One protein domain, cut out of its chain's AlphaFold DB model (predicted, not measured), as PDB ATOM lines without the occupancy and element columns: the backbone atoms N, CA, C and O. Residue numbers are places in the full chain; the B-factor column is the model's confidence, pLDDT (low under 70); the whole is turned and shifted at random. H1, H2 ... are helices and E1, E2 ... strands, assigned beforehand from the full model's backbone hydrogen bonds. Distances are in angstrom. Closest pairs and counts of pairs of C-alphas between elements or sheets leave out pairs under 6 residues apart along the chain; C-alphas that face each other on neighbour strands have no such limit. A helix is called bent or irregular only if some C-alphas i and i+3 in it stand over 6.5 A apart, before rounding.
ATOM      1  N   GLY A  28     203.908 182.667 211.516       87.94
ATOM      2  CA  GLY A  28     202.779 182.970 210.629       87.94
ATOM      3  C   GLY A  28     201.477 182.253 210.991       87.94
ATOM      4  O   GLY A  28     201.201 181.981 212.157       87.94
ATOM      5  N   ILE A  29     200.641 181.971 209.983       89.00
ATOM      6  CA  ILE A  29     199.381 181.229 210.158       89.00
ATOM      7  C   ILE A  29     199.693 179.731 210.177       89.00
ATOM      8  O   ILE A  29     200.027 179.165 209.138       89.00
ATOM      9  N   ASN A  30     199.544 179.092 211.336       86.56
ATOM     10  CA  ASN A  30     199.704 177.644 211.466       86.56
ATOM     11  C   ASN A  30     198.417 176.901 211.094       86.56
ATOM     12  O   ASN A  30     198.429 175.922 210.350       86.56
ATOM     13  N   PHE A  31     197.282 177.405 211.572       85.25
ATOM     14  CA  PHE A  31     195.972 176.846 211.275       85.25
ATOM     15  C   PHE A  31     194.938 177.955 211.100       85.25
ATOM     16  O   PHE A  31     195.026 179.014 211.722       85.25
ATOM     17  N   TYR A  32     193.936 177.708 210.256       88.62
ATOM     18  CA  TYR A  32     192.758 178.557 210.173       88.62
ATOM     19  C   TYR A  32     191.514 177.750 209.810       88.62
ATOM     20  O   TYR A  32     191.591 176.706 209.158       88.62
ATOM     21  N   SER A  33     190.351 178.279 210.173       85.25
ATOM     22  CA  SER A  33     189.058 177.764 209.730       85.25
ATOM     23  C   SER A  33     187.997 178.865 209.740       85.25
ATOM     24  O   SER A  33     188.108 179.858 210.458       85.25
ATOM     25  N   GLY A  34     186.966 178.715 208.910       85.81
ATOM     26  CA  GLY A  34     185.863 179.673 208.809       85.81
ATOM     27  C   GLY A  34     185.891 180.527 207.540       85.81
ATOM     28  O   GLY A  34     186.411 180.128 206.498       85.81
ATOM     29  N   MET A  35     185.258 181.692 207.614       87.75
ATOM     30  CA  MET A  35     184.959 182.565 206.479       87.75
ATOM     31  C   MET A  35     185.035 184.043 206.879       87.75
ATOM     32  O   MET A  35     185.281 184.370 208.036       87.75
ATOM     33  N   LYS A  36     184.817 184.977 205.946       86.69
ATOM     34  CA  LYS A  36     184.932 186.413 206.256       86.69
ATOM     35  C   LYS A  36     184.012 186.885 207.377       86.69
ATOM     36  O   LYS A  36     184.411 187.778 208.107       86.69
ATOM     37  N   SER A  37     182.815 186.328 207.540       84.94
ATOM     38  CA  SER A  37     181.929 186.723 208.644       84.94
ATOM     39  C   SER A  37     182.468 186.281 210.010       84.94
ATOM     40  O   SER A  37     182.304 187.009 210.988       84.94
ATOM     41  N   MET A  38     183.164 185.140 210.069       88.12
ATOM     42  CA  MET A  38     183.758 184.578 211.282       88.12
ATOM     43  C   MET A  38     184.902 183.613 210.935       88.12
ATOM     44  O   MET A  38     184.675 182.607 210.258       88.12
ATOM     45  N   ALA A  39     186.116 183.895 211.411       89.00
ATOM     46  CA  ALA A  39     187.306 183.089 211.144       89.00
ATOM     47  C   ALA A  39     188.135 182.865 212.410       89.00
ATOM     48  O   ALA A  39     188.405 183.805 213.155       89.00
ATOM     49  N   PHE A  40     188.565 181.628 212.621       91.25
ATOM     50  CA  PHE A  40     189.534 181.246 213.637       91.25
ATOM     51  C   PHE A  40     190.926 181.136 213.016       91.25
ATOM     52  O   PHE A  40     191.076 180.613 211.909       91.25
ATOM     53  N   TYR A  41     191.930 181.592 213.754       91.25
ATOM     54  CA  TYR A  41     193.339 181.499 213.420       91.25
ATOM     55  C   TYR A  41     194.135 180.984 214.615       91.25
ATOM     56  O   TYR A  41     194.004 181.498 215.723       91.25
ATOM     57  N   GLU A  42     195.027 180.034 214.366       91.62
ATOM     58  CA  GLU A  42     196.169 179.776 215.232       91.62
ATOM     59  C   GLU A  42     197.406 180.397 214.583       91.62
ATOM     60  O   GLU A  42     197.840 179.986 213.503       91.62
ATOM     61  N   LEU A  43     197.936 181.428 215.232       91.25
ATOM     62  CA  LEU A  43     199.073 182.210 214.773       91.25
ATOM     63  C   LEU A  43     200.283 181.862 215.621       91.25
ATOM     64  O   LEU A  43     200.213 181.896 216.848       91.25
ATOM     65  N   TRP A  44     201.386 181.528 214.977       91.06
ATOM     66  CA  TRP A  44     202.634 181.214 215.650       91.06
ATOM     67  C   TRP A  44     203.570 182.405 215.514       91.06
ATOM     68  O   TRP A  44     203.996 182.736 214.408       91.06
ATOM     69  N   GLY A  45     203.846 183.067 216.632       85.75
ATOM     70  CA  GLY A  45     204.890 184.074 216.759       85.75
ATOM     71  C   GLY A  45     206.250 183.434 217.024       85.75
ATOM     72  O   GLY A  45     206.400 182.211 217.059       85.75
ATOM     73  N   GLU A  46     207.272 184.256 217.255       81.88
ATOM     74  CA  GLU A  46     208.624 183.742 217.534       81.88
ATOM     75  C   GLU A  46     208.706 182.953 218.848       81.88
ATOM     76  O   GLU A  46     209.587 182.106 219.021       81.88
ATOM     77  N   LYS A  47     207.842 183.287 219.810       81.94
ATOM     78  CA  LYS A  47     207.871 182.731 221.172       81.94
ATOM     79  C   LYS A  47     206.509 182.337 221.719       81.94
ATOM     80  O   LYS A  47     206.459 181.673 222.749       81.94
ATOM     81  N   GLU A  48     205.436 182.778 221.078       85.19
ATOM     82  CA  GLU A  48     204.078 182.680 221.599       85.19
ATOM     83  C   GLU A  48     203.137 182.183 220.503       85.19
ATOM     84  O   GLU A  48     203.378 182.388 219.313       85.19
ATOM     85  N   ILE A  49     202.063 181.512 220.910       88.31
ATOM     86  CA  ILE A  49     200.996 181.071 220.013       88.31
ATOM     87  C   ILE A  49     199.744 181.872 220.359       88.31
ATOM     88  O   ILE A  49     199.286 181.856 221.500       88.31
ATOM     89  N   PHE A  50     199.166 182.543 219.365       90.69
ATOM     90  CA  PHE A  50     197.936 183.310 219.508       90.69
ATOM     91  C   PHE A  50     196.783 182.581 218.828       90.69
ATOM     92  O   PHE A  50     196.789 182.367 217.616       90.69
ATOM     93  N   ARG A  51     195.754 182.233 219.601       92.12
ATOM     94  CA  ARG A  51     194.505 181.671 219.078       92.12
ATOM     95  C   ARG A  51     193.482 182.788 218.944       92.12
ATOM     96  O   ARG A  51     192.855 183.183 219.924       92.12
ATOM     97  N   LEU A  52     193.370 183.334 217.739       92.69
ATOM     98  CA  LEU A  52     192.582 184.520 217.437       92.69
ATOM     99  C   LEU A  52     191.304 184.146 216.685       92.69
ATOM    100  O   LEU A  52     191.342 183.598 215.587       92.69
ATOM    101  N   LEU A  53     190.163 184.511 217.249       91.94
ATOM    102  CA  LEU A  53     188.872 184.486 216.585       91.94
ATOM    103  C   LEU A  53     188.509 185.903 216.130       91.94
ATOM    104  O   LEU A  53     188.509 186.851 216.914       91.94
ATOM    105  N   ILE A  54     188.182 186.031 214.851       91.88
ATOM    106  CA  ILE A  54     187.823 187.285 214.198       91.88
ATOM    107  C   ILE A  54     186.373 187.199 213.756       91.88
ATOM    108  O   ILE A  54     186.003 186.279 213.027       91.88
ATOM    109  N   VAL A  55     185.562 188.177 214.150       88.88
ATOM    110  CA  VAL A  55     184.134 188.220 213.822       88.88
ATOM    111  C   VAL A  55     183.771 189.575 213.224       88.88
ATOM    112  O   VAL A  55     184.116 190.625 213.772       88.88
ATOM    113  N   GLN A  56     183.051 189.571 212.103       86.38
ATOM    114  CA  GLN A  56     182.457 190.794 211.570       86.38
ATOM    115  C   GLN A  56     181.234 191.184 212.406       86.38
ATOM    116  O   GLN A  56     180.364 190.342 212.639       86.38
ATOM    117  N   PRO A  57     181.113 192.454 212.832       77.06
ATOM    118  CA  PRO A  57     179.900 192.936 213.471       77.06
ATOM    119  C   PRO A  57     178.699 192.717 212.546       77.06
ATOM    120  O   PRO A  57     178.674 193.191 211.408       77.06
ATOM    121  N   THR A  58     177.692 191.989 213.029       68.38
ATOM    122  CA  THR A  58     176.440 191.818 212.288       68.38
ATOM    123  C   THR A  58     175.593 193.084 212.398       68.38
ATOM    124  O   THR A  58     175.716 193.854 213.351       68.38
ATOM    125  N   ALA A  59     174.670 193.287 211.454       61.44
ATOM    126  CA  ALA A  59     173.717 194.401 211.516       61.44
ATOM    127  C   ALA A  59     172.832 194.379 212.783       61.44
ATOM    128  O   ALA A  59     172.259 195.401 213.147       61.44
ATOM    129  N   ASN A  60     172.752 193.224 213.455       55.69
ATOM    130  CA  ASN A  60     171.949 192.997 214.653       55.69
ATOM    131  C   ASN A  60     172.786 192.997 215.946       55.69
ATOM    132  O   ASN A  60     172.247 192.723 217.018       55.69
ATOM    133  N   LEU A  61     174.095 193.270 215.870       58.16
ATOM    134  CA  LEU A  61     174.963 193.305 217.042       58.16
ATOM    135  C   LEU A  61     174.683 194.582 217.850       58.16
ATOM    136  O   LEU A  61     175.108 195.679 217.482       58.16
ATOM    137  N   PHE A  62     173.954 194.449 218.959       46.56
ATOM    138  CA  PHE A  62     173.716 195.569 219.865       46.56
ATOM    139  C   PHE A  62     175.003 195.898 220.618       46.56
ATOM    140  O   PHE A  62     175.475 195.126 221.450       46.56
ATOM    141  N   THR A  63     175.569 197.062 220.332       54.44
ATOM    142  CA  THR A  63     176.702 197.613 221.073       54.44
ATOM    143  C   THR A  63     176.346 199.020 221.526       54.44
ATOM    144  O   THR A  63     175.597 199.733 220.860       54.44
ATOM    145  N   SER A  64     176.844 199.431 222.695       50.16
ATOM    146  CA  SER A  64     176.554 200.754 223.275       50.16
ATOM    147  C   SER A  64     177.102 201.921 222.440       50.16
ATOM    148  O   SER A  64     176.824 203.082 222.740       50.16
ATOM    149  N   ARG A  65     177.881 201.626 221.393       55.16
ATOM    150  CA  ARG A  65     178.444 202.562 220.420       55.16
ATOM    151  C   ARG A  65     178.211 202.001 219.025       55.16
ATOM    152  O   ARG A  65     178.352 200.806 218.830       55.16
ATOM    153  N   PHE A  66     177.891 202.846 218.050       57.09
ATOM    154  CA  PHE A  66     177.746 202.391 216.669       57.09
ATOM    155  C   PHE A  66     179.091 201.873 216.139       57.09
ATOM    156  O   PHE A  66     180.020 202.653 215.927       57.09
ATOM    157  N   LEU A  67     179.199 200.564 215.925       64.38
ATOM    158  CA  LEU A  67     180.361 199.948 215.297       64.38
ATOM    159  C   LEU A  67     180.160 199.940 213.786       64.38
ATOM    160  O   LEU A  67     179.303 199.238 213.251       64.38
ATOM    161  N   GLY A  68     180.935 200.765 213.086       62.78
ATOM    162  CA  GLY A  68     180.899 200.815 211.627       62.78
ATOM    163  C   GLY A  68     181.426 199.523 210.991       62.78
ATOM    164  O   GLY A  68     182.222 198.811 211.597       62.78
ATOM    165  N   LYS A  69     181.071 199.284 209.721       69.94
ATOM    166  CA  LYS A  69     181.466 198.100 208.917       69.94
ATOM    167  C   LYS A  69     182.981 197.854 208.789       69.94
ATOM    168  O   LYS A  69     183.385 196.807 208.303       69.94
ATOM    169  N   ASN A  70     183.803 198.822 209.192       78.69
ATOM    170  CA  ASN A  70     185.264 198.741 209.162       78.69
ATOM    171  C   ASN A  70     185.866 198.188 210.462       78.69
ATOM    172  O   ASN A  70     187.088 198.121 210.574       78.69
ATOM    173  N   HIS A  71     185.031 197.844 211.444       85.56
ATOM    174  CA  HIS A  71     185.477 197.224 212.684       85.56
ATOM    175  C   HIS A  71     185.385 195.710 212.581       85.56
ATOM    176  O   HIS A  71     184.472 195.173 211.953       85.56
ATOM    177  N   LEU A  72     186.301 195.034 213.257       89.06
ATOM    178  CA  LEU A  72     186.260 193.602 213.508       89.06
ATOM    179  C   LEU A  72     186.282 193.372 215.017       89.06
ATOM    180  O   LEU A  72     186.949 194.100 215.748       89.06
ATOM    181  N   LEU A  73     185.556 192.365 215.484       89.31
ATOM    182  CA  LEU A  73     185.690 191.861 216.843       89.31
ATOM    183  C   LEU A  73     186.847 190.864 216.866       89.31
ATOM    184  O   LEU A  73     186.789 189.840 216.187       89.31
ATOM    185  N   PHE A  74     187.888 191.186 217.626       90.31
ATOM    186  CA  PHE A  74     189.044 190.326 217.853       90.31
ATOM    187  C   PHE A  74     188.892 189.681 219.224       90.31
ATOM    188  O   PHE A  74     188.737 190.390 220.216       90.31
ATOM    189  N   LEU A  75     188.936 188.354 219.275       89.44
ATOM    190  CA  LEU A  75     188.840 187.558 220.493       89.44
ATOM    191  C   LEU A  75     190.056 186.634 220.568       89.44
ATOM    192  O   LEU A  75     190.209 185.735 219.747       89.44
ATOM    193  N   LEU A  76     190.924 186.864 221.543       89.38
ATOM    194  CA  LEU A  76     192.064 186.020 221.856       89.38
ATOM    195  C   LEU A  76     191.661 184.970 222.897       89.38
ATOM    196  O   LEU A  76     191.123 185.312 223.950       89.38
ATOM    197  N   ILE A  77     191.950 183.705 222.600       85.25
ATOM    198  CA  ILE A  77     191.782 182.569 223.510       85.25
ATOM    199  C   ILE A  77     193.131 182.290 224.178       85.25
ATOM    200  O   ILE A  77     194.101 181.962 223.490       85.25
ATOM    201  N   VAL A  78     193.199 182.414 225.504       79.31
ATOM    202  CA  VAL A  78     194.414 182.138 226.297       79.31
ATOM    203  C   VAL A  78     194.385 180.736 226.926       79.31
ATOM    204  O   VAL A  78     193.363 180.058 226.875       79.31
ATOM    205  N   GLU A  79     195.510 180.282 227.495       68.31
ATOM    206  CA  GLU A  79     195.711 178.894 227.969       68.31
ATOM    207  C   GLU A  79     194.712 178.418 229.045       68.31
ATOM    208  O   GLU A  79     194.445 177.223 229.118       68.31
ATOM    209  N   ASP A  80     194.080 179.330 229.791       66.81
ATOM    210  CA  ASP A  80     193.025 179.029 230.777       66.81
ATOM    211  C   ASP A  80     191.600 179.137 230.202       66.81
ATOM    212  O   ASP A  80     190.642 179.440 230.915       66.81
ATOM    213  N   ASP A  81     191.465 178.987 228.884       61.44
ATOM    214  CA  ASP A  81     190.223 179.176 228.129       61.44
ATOM    215  C   ASP A  81     189.588 180.565 228.288       61.44
ATOM    216  O   ASP A  81     188.450 180.777 227.882       61.44
ATOM    217  N   GLN A  82     190.278 181.557 228.852       73.06
ATOM    218  CA  GLN A  82     189.712 182.901 228.944       73.06
ATOM    219  C   GLN A  82     189.664 183.553 227.558       73.06
ATOM    220  O   GLN A  82     190.552 183.372 226.723       73.06
ATOM    221  N   LEU A  83     188.606 184.329 227.325       79.81
ATOM    222  CA  LEU A  83     188.427 185.120 226.114       79.81
ATOM    223  C   LEU A  83     188.709 186.581 226.440       79.81
ATOM    224  O   LEU A  83     187.987 187.200 227.220       79.81
ATOM    225  N   ILE A  84     189.741 187.133 225.816       85.81
ATOM    226  CA  ILE A  84     190.074 188.553 225.907       85.81
ATOM    227  C   ILE A  84     189.806 189.163 224.545       85.81
ATOM    228  O   ILE A  84     190.224 188.614 223.529       85.81
ATOM    229  N   GLY A  85     189.111 190.291 224.486       86.62
ATOM    230  CA  GLY A  85     188.902 190.905 223.192       86.62
ATOM    231  C   GLY A  85     188.025 192.131 223.173       86.62
ATOM    232  O   GLY A  85     187.579 192.648 224.195       86.62
ATOM    233  N   GLY A  86     187.806 192.607 221.957       88.38
ATOM    234  CA  GLY A  86     187.138 193.865 221.694       88.38
ATOM    235  C   GLY A  86     187.230 194.254 220.230       88.38
ATOM    236  O   GLY A  86     187.693 193.495 219.377       88.38
ATOM    237  N   PHE A  87     186.722 195.443 219.937       88.88
ATOM    238  CA  PHE A  87     186.582 195.908 218.568       88.88
ATOM    239  C   PHE A  87     187.817 196.669 218.121       88.88
ATOM    240  O   PHE A  87     188.281 197.569 218.815       88.88
ATOM    241  N   VAL A  88     188.291 196.328 216.931       90.50
ATOM    242  CA  VAL A  88     189.441 196.949 216.285       90.50
ATOM    243  C   VAL A  88     188.996 197.561 214.964       90.50
ATOM    244  O   VAL A  88     188.383 196.883 214.135       90.50
ATOM    245  N   SER A  89     189.302 198.842 214.761       89.25
ATOM    246  CA  SER A  89     189.086 199.534 213.488       89.25
ATOM    247  C   SER A  89     190.213 199.225 212.500       89.25
ATOM    248  O   SER A  89     191.380 199.490 212.772       89.25
ATOM    249  N   LEU A  90     189.873 198.733 211.305       85.69
ATOM    250  CA  LEU A  90     190.851 198.461 210.239       85.69
ATOM    251  C   LEU A  90     191.437 199.725 209.586       85.69
ATOM    252  O   LEU A  90     192.321 199.619 208.735       85.69
ATOM    253  N   GLN A  91     190.907 200.902 209.926       88.75
ATOM    254  CA  GLN A  91     191.367 202.196 209.412       88.75
ATOM    255  C   GLN A  91     192.357 202.891 210.352       88.75
ATOM    256  O   GLN A  91     192.992 203.862 209.949       88.75
ATOM    257  N   GLU A  92     192.472 202.411 211.587       89.25
ATOM    258  CA  GLU A  92     193.342 202.977 212.613       89.25
ATOM    259  C   GLU A  92     194.630 202.157 212.750       89.25
ATOM    260  O   GLU A  92     194.796 201.103 212.130       89.25
ATOM    261  N   ASN A  93     195.577 202.667 213.539       93.31
ATOM    262  CA  ASN A  93     196.812 201.951 213.821       93.31
ATOM    263  C   ASN A  93     196.501 200.663 214.605       93.31
ATOM    264  O   ASN A  93     195.958 200.717 215.707       93.31
ATOM    265  N   MET A  94     196.847 199.508 214.033       92.00
ATOM    266  CA  MET A  94     196.533 198.199 214.611       92.00
ATOM    267  C   MET A  94     197.185 197.994 215.981       92.00
ATOM    268  O   MET A  94     196.534 197.485 216.888       92.00
ATOM    269  N   TYR A  95     198.434 198.426 216.152       95.00
ATOM    270  CA  TYR A  95     199.152 198.288 217.415       95.00
ATOM    271  C   TYR A  95     198.465 199.075 218.537       95.00
ATOM    272  O   TYR A  95     198.234 198.529 219.615       95.00
ATOM    273  N   ASP A  96     198.063 200.322 218.274       94.19
ATOM    274  CA  ASP A  96     197.365 201.156 219.261       94.19
ATOM    275  C   ASP A  96     196.002 200.553 219.641       94.19
ATOM    276  O   ASP A  96     195.636 200.502 220.818       94.19
ATOM    277  N   GLN A  97     195.260 200.043 218.652       92.44
ATOM    278  CA  GLN A  97     193.970 199.382 218.873       92.44
ATOM    279  C   GLN A  97     194.125 198.095 219.692       92.44
ATOM    280  O   GLN A  97     193.419 197.908 220.685       92.44
ATOM    281  N   LEU A  98     195.058 197.218 219.308       92.81
ATOM    282  CA  LEU A  98     195.329 195.971 220.023       92.81
ATOM    283  C   LEU A  98     195.833 196.246 221.438       92.81
ATOM    284  O   LEU A  98     195.371 195.587 222.360       92.81
ATOM    285  N   SER A  99     196.688 197.251 221.640       93.44
ATOM    286  CA  SER A  99     197.145 197.665 222.975       93.44
ATOM    287  C   SER A  99     195.983 198.128 223.858       93.44
ATOM    288  O   SER A  99     195.931 197.816 225.047       93.44
ATOM    289  N   GLY A 100     195.018 198.851 223.279       90.19
ATOM    290  CA  GLY A 100     193.834 199.324 223.995       90.19
ATOM    291  C   GLY A 100     192.843 198.215 224.354       90.19
ATOM    292  O   GLY A 100     192.212 198.287 225.410       90.19
ATOM    293  N   VAL A 101     192.707 197.202 223.493       89.31
ATOM    294  CA  VAL A 101     191.755 196.089 223.647       89.31
ATOM    295  C   VAL A 101     192.340 194.922 224.450       89.31
ATOM    296  O   VAL A 101     191.649 194.333 225.278       89.31
ATOM    297  N   MET A 102     193.613 194.599 224.243       89.19
ATOM    298  CA  MET A 102     194.312 193.456 224.834       89.19
ATOM    299  C   MET A 102     195.225 193.903 225.982       89.19
ATOM    300  O   MET A 102     196.396 193.544 226.034       89.19
ATOM    301  N   GLN A 103     194.684 194.674 226.929       86.88
ATOM    302  CA  GLN A 103     195.451 195.311 228.019       86.88
ATOM    303  C   GLN A 103     196.200 194.327 228.936       86.88
ATOM    304  O   GLN A 103     197.082 194.723 229.694       86.88
ATOM    305  N   HIS A 104     195.827 193.050 228.892       86.00
ATOM    306  CA  HIS A 104     196.458 191.979 229.661       86.00
ATOM    307  C   HIS A 104     197.727 191.427 229.004       86.00
ATOM    308  O   HIS A 104     198.505 190.740 229.664       86.00
ATOM    309  N   LEU A 105     197.939 191.704 227.716       87.38
ATOM    310  CA  LEU A 105     199.162 191.334 227.025       87.38
ATOM    311  C   LEU A 105     200.262 192.345 227.334       87.38
ATOM    312  O   LEU A 105     200.029 193.548 227.438       87.38
ATOM    313  N   ASN A 106     201.492 191.849 227.449       90.62
ATOM    314  CA  ASN A 106     202.652 192.726 227.509       90.62
ATOM    315  C   ASN A 106     202.921 193.348 226.122       90.62
ATOM    316  O   ASN A 106     202.499 192.821 225.092       90.62
ATOM    317  N   GLU A 107     203.674 194.448 226.093       93.25
ATOM    318  CA  GLU A 107     204.001 195.186 224.863       93.25
ATOM    319  C   GLU A 107     204.611 194.303 223.761       93.25
ATOM    320  O   GLU A 107     204.294 194.476 222.583       93.25
ATOM    321  N   ARG A 108     205.467 193.340 224.129       92.06
ATOM    322  CA  ARG A 108     206.099 192.433 223.168       92.06
ATOM    323  C   ARG A 108     205.059 191.525 222.513       92.06
ATOM    324  O   ARG A 108     205.088 191.393 221.296       92.06
ATOM    325  N   SER A 109     204.161 190.935 223.295       91.06
ATOM    326  CA  SER A 109     203.090 190.064 222.802       91.06
ATOM    327  C   SER A 109     202.111 190.823 221.906       91.06
ATOM    328  O   SER A 109     201.703 190.315 220.867       91.06
ATOM    329  N   VAL A 110     201.765 192.067 222.264       93.62
ATOM    330  CA  VAL A 110     200.914 192.919 221.415       93.62
ATOM    331  C   VAL A 110     201.591 193.210 220.081       93.62
ATOM    332  O   VAL A 110     200.946 193.142 219.037       93.62
ATOM    333  N   LYS A 111     202.892 193.511 220.105       94.94
ATOM    334  CA  LYS A 111     203.667 193.759 218.891       94.94
ATOM    335  C   LYS A 111     203.768 192.520 218.004       94.94
ATOM    336  O   LYS A 111     203.539 192.634 216.810       94.94
ATOM    337  N   ASP A 112     204.037 191.354 218.585       92.81
ATOM    338  CA  ASP A 112     204.092 190.087 217.843       92.81
ATOM    339  C   ASP A 112     202.735 189.780 217.182       92.81
ATOM    340  O   ASP A 112     202.659 189.479 215.993       92.81
ATOM    341  N   LEU A 113     201.626 189.965 217.911       93.81
ATOM    342  CA  LEU A 113     200.280 189.805 217.354       93.81
ATOM    343  C   LEU A 113     199.976 190.811 216.230       93.81
ATOM    344  O   LEU A 113     199.333 190.453 215.240       93.81
ATOM    345  N   GLU A 114     200.423 192.060 216.364       95.38
ATOM    346  CA  GLU A 114     200.287 193.070 215.311       95.38
ATOM    347  C   GLU A 114     201.098 192.707 214.065       95.38
ATOM    348  O   GLU A 114     200.552 192.741 212.960       95.38
ATOM    349  N   ASP A 115     202.353 192.290 214.236       94.56
ATOM    350  CA  ASP A 115     203.221 191.832 213.154       94.56
ATOM    351  C   ASP A 115     202.589 190.635 212.427       94.56
ATOM    352  O   ASP A 115     202.474 190.636 211.197       94.56
ATOM    353  N   LEU A 116     202.082 189.647 213.174       94.25
ATOM    354  CA  LEU A 116     201.383 188.485 212.622       94.25
ATOM    355  C   LEU A 116     200.136 188.890 211.827       94.25
ATOM    356  O   LEU A 116     199.891 188.375 210.728       94.25
ATOM    357  N   TRP A 117     199.353 189.835 212.350       93.75
ATOM    358  CA  TRP A 117     198.196 190.373 211.647       93.75
ATOM    359  C   TRP A 117     198.603 191.055 210.341       93.75
ATOM    360  O   TRP A 117     198.057 190.741 209.279       93.75
ATOM    361  N   THR A 118     199.552 191.983 210.412       92.94
ATOM    362  CA  THR A 118     199.956 192.832 209.292       92.94
ATOM    363  C   THR A 118     200.622 192.024 208.184       92.94
ATOM    364  O   THR A 118     200.333 192.267 207.011       92.94
ATOM    365  N   GLN A 119     201.463 191.049 208.535       92.06
ATOM    366  CA  GLN A 119     202.244 190.275 207.571       92.06
ATOM    367  C   GLN A 119     201.474 189.091 206.974       92.06
ATOM    368  O   GLN A 119     201.685 188.766 205.807       92.06
ATOM    369  N   PHE A 120     200.575 188.457 207.738       91.75
ATOM    370  CA  PHE A 120     199.929 187.213 207.304       91.75
ATOM    371  C   PHE A 120     198.404 187.311 207.277       91.75
ATOM    372  O   PHE A 120     197.774 187.075 206.242       91.75
ATOM    373  N   VAL A 121     197.786 187.652 208.408       91.31
ATOM    374  CA  VAL A 121     196.335 187.472 208.574       91.31
ATOM    375  C   VAL A 121     195.536 188.467 207.746       91.31
ATOM    376  O   VAL A 121     194.565 188.074 207.108       91.31
ATOM    377  N   LYS A 122     195.937 189.739 207.705       91.25
ATOM    378  CA  LYS A 122     195.183 190.823 207.060       91.25
ATOM    379  C   LYS A 122     194.837 190.519 205.605       91.25
ATOM    380  O   LYS A 122     193.702 190.743 205.180       91.25
ATOM    381  N   ASP A 123     195.803 190.032 204.837       88.44
ATOM    382  CA  ASP A 123     195.600 189.758 203.415       88.44
ATOM    383  C   ASP A 123     194.985 188.383 203.174       88.44
ATOM    384  O   ASP A 123     194.113 188.262 202.311       88.44
ATOM    385  N   HIS A 124     195.328 187.382 203.987       91.69
ATOM    386  CA  HIS A 124     194.664 186.082 203.949       91.69
ATOM    387  C   HIS A 124     193.161 186.195 204.277       91.69
ATOM    388  O   HIS A 124     192.307 185.678 203.559       91.69
ATOM    389  N   TYR A 125     192.799 186.966 205.301       88.81
ATOM    390  CA  TYR A 125     191.416 187.202 205.714       88.81
ATOM    391  C   TYR A 125     190.575 187.862 204.608       88.81
ATOM    392  O   TYR A 125     189.426 187.487 204.370       88.81
ATOM    393  N   LYS A 126     191.155 188.791 203.834       87.94
ATOM    394  CA  LYS A 126     190.493 189.387 202.656       87.94
ATOM    395  C   LYS A 126     190.249 188.392 201.521       87.94
ATOM    396  O   LYS A 126     189.445 188.697 200.638       87.94
ATOM    397  N   GLN A 127     190.911 187.242 201.512       87.19
ATOM    398  CA  GLN A 127     190.733 186.202 200.496       87.19
ATOM    399  C   GLN A 127     189.712 185.147 200.914       87.19
ATOM    400  O   GLN A 127     189.192 184.442 200.050       87.19
TER     401      GLN A 127
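This is residues 28 to 127 of the 134 residues of an uncharacterized protein of Paenibacillus paeoniae (UniProt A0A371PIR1). A twisted sheet of five antiparallel strands has both helices on one face and no named helix over the other. The long helix H2 crosses slantwise over E1, E2 and E3, the short H1 covers E5, and residues 60 to 66 of the link from E3 to E4 stick out from the body. The printed part has 100 residues, with five named strands and then two named helices along the chain: E1, E2, E3, E4, E5, H1, H2. The sheet's order is E1, E2, E3, E4, E5, and the class is mixed, helices and strands. The whole is compact, with a radius of gyration of the C-alphas of 12.8 A and spans of 37 by 28 by 27 A.

E1 is residues 28 to 35, 18.3 A long, from C-alpha 28 at (202.779, 182.970, 210.629), and it bends by 73 degrees at residue 31. E2 is residues 38 to 44, 19.7 A; E3 is residues 49 to 55, E4 residues 71 to 77, both 19.3 A; E5 is residues 83 to 89, 19.2 A, ending at C-alpha 89 at (189.086, 199.534, 213.488). H1 is residues 94 to 101, 10.4 A. H2 is residues 107 to 127, 29.2 A, ending at C-alpha 127 at (190.733, 186.202, 200.496). H2 is irregular, with C-alphas 119 and 122 7.1 A apart, and has a kink of 41 degrees near residue 120.

The five strands form a meander, each the antiparallel neighbour of the one before, and each successive pair is a hairpin. N 33 and O 40 of E1 and E2 are 3.0 A apart, within hydrogen-bond range, as are N 41 and O 52 of E2 and E3 at 2.8 A, N 53 and O 75 of E3 and E4 at 2.8 A, and N 74 and O 86 of E4 and E5 at 2.9 A. The edge strands E1 and E5 are apart. H2 and the sheet make two layers, a helix on one face of a sheet. H2 has a height over the sheet of 8.6 A and lies over E1, E2 and, only just, with 3 C-alphas, E3. On the local plane it runs slantwise to E1 at 50 degrees; their closest C-alphas, of Gly 28 and Leu 116, are 6.0 A apart. H1, on the same face, lies over E5 at a height of 7.8 A; their closest C-alphas, of Gly 86 and Val 101, are 5.5 A apart. H2 touches H1 with residues 107 to 114 alone, at a steep tilt of 64 degrees, opposite ways; the closest C-alphas, of Tyr 95 and Glu 114, are 5.7 A apart. Every O i to N i+4 pair is within hydrogen-bond range in H1, and 15 of 17 in H2.

The C-alphas farthest apart, of Glu 46 and Asn 60, are 37.9 A apart. The printed part has no cut. The link from E3 to E4, residues 56 to 70, is long, and the other links are tight. The mean pLDDT of the printed part is 84.6, with residues 58 to 69 and 79 to 81 under 70.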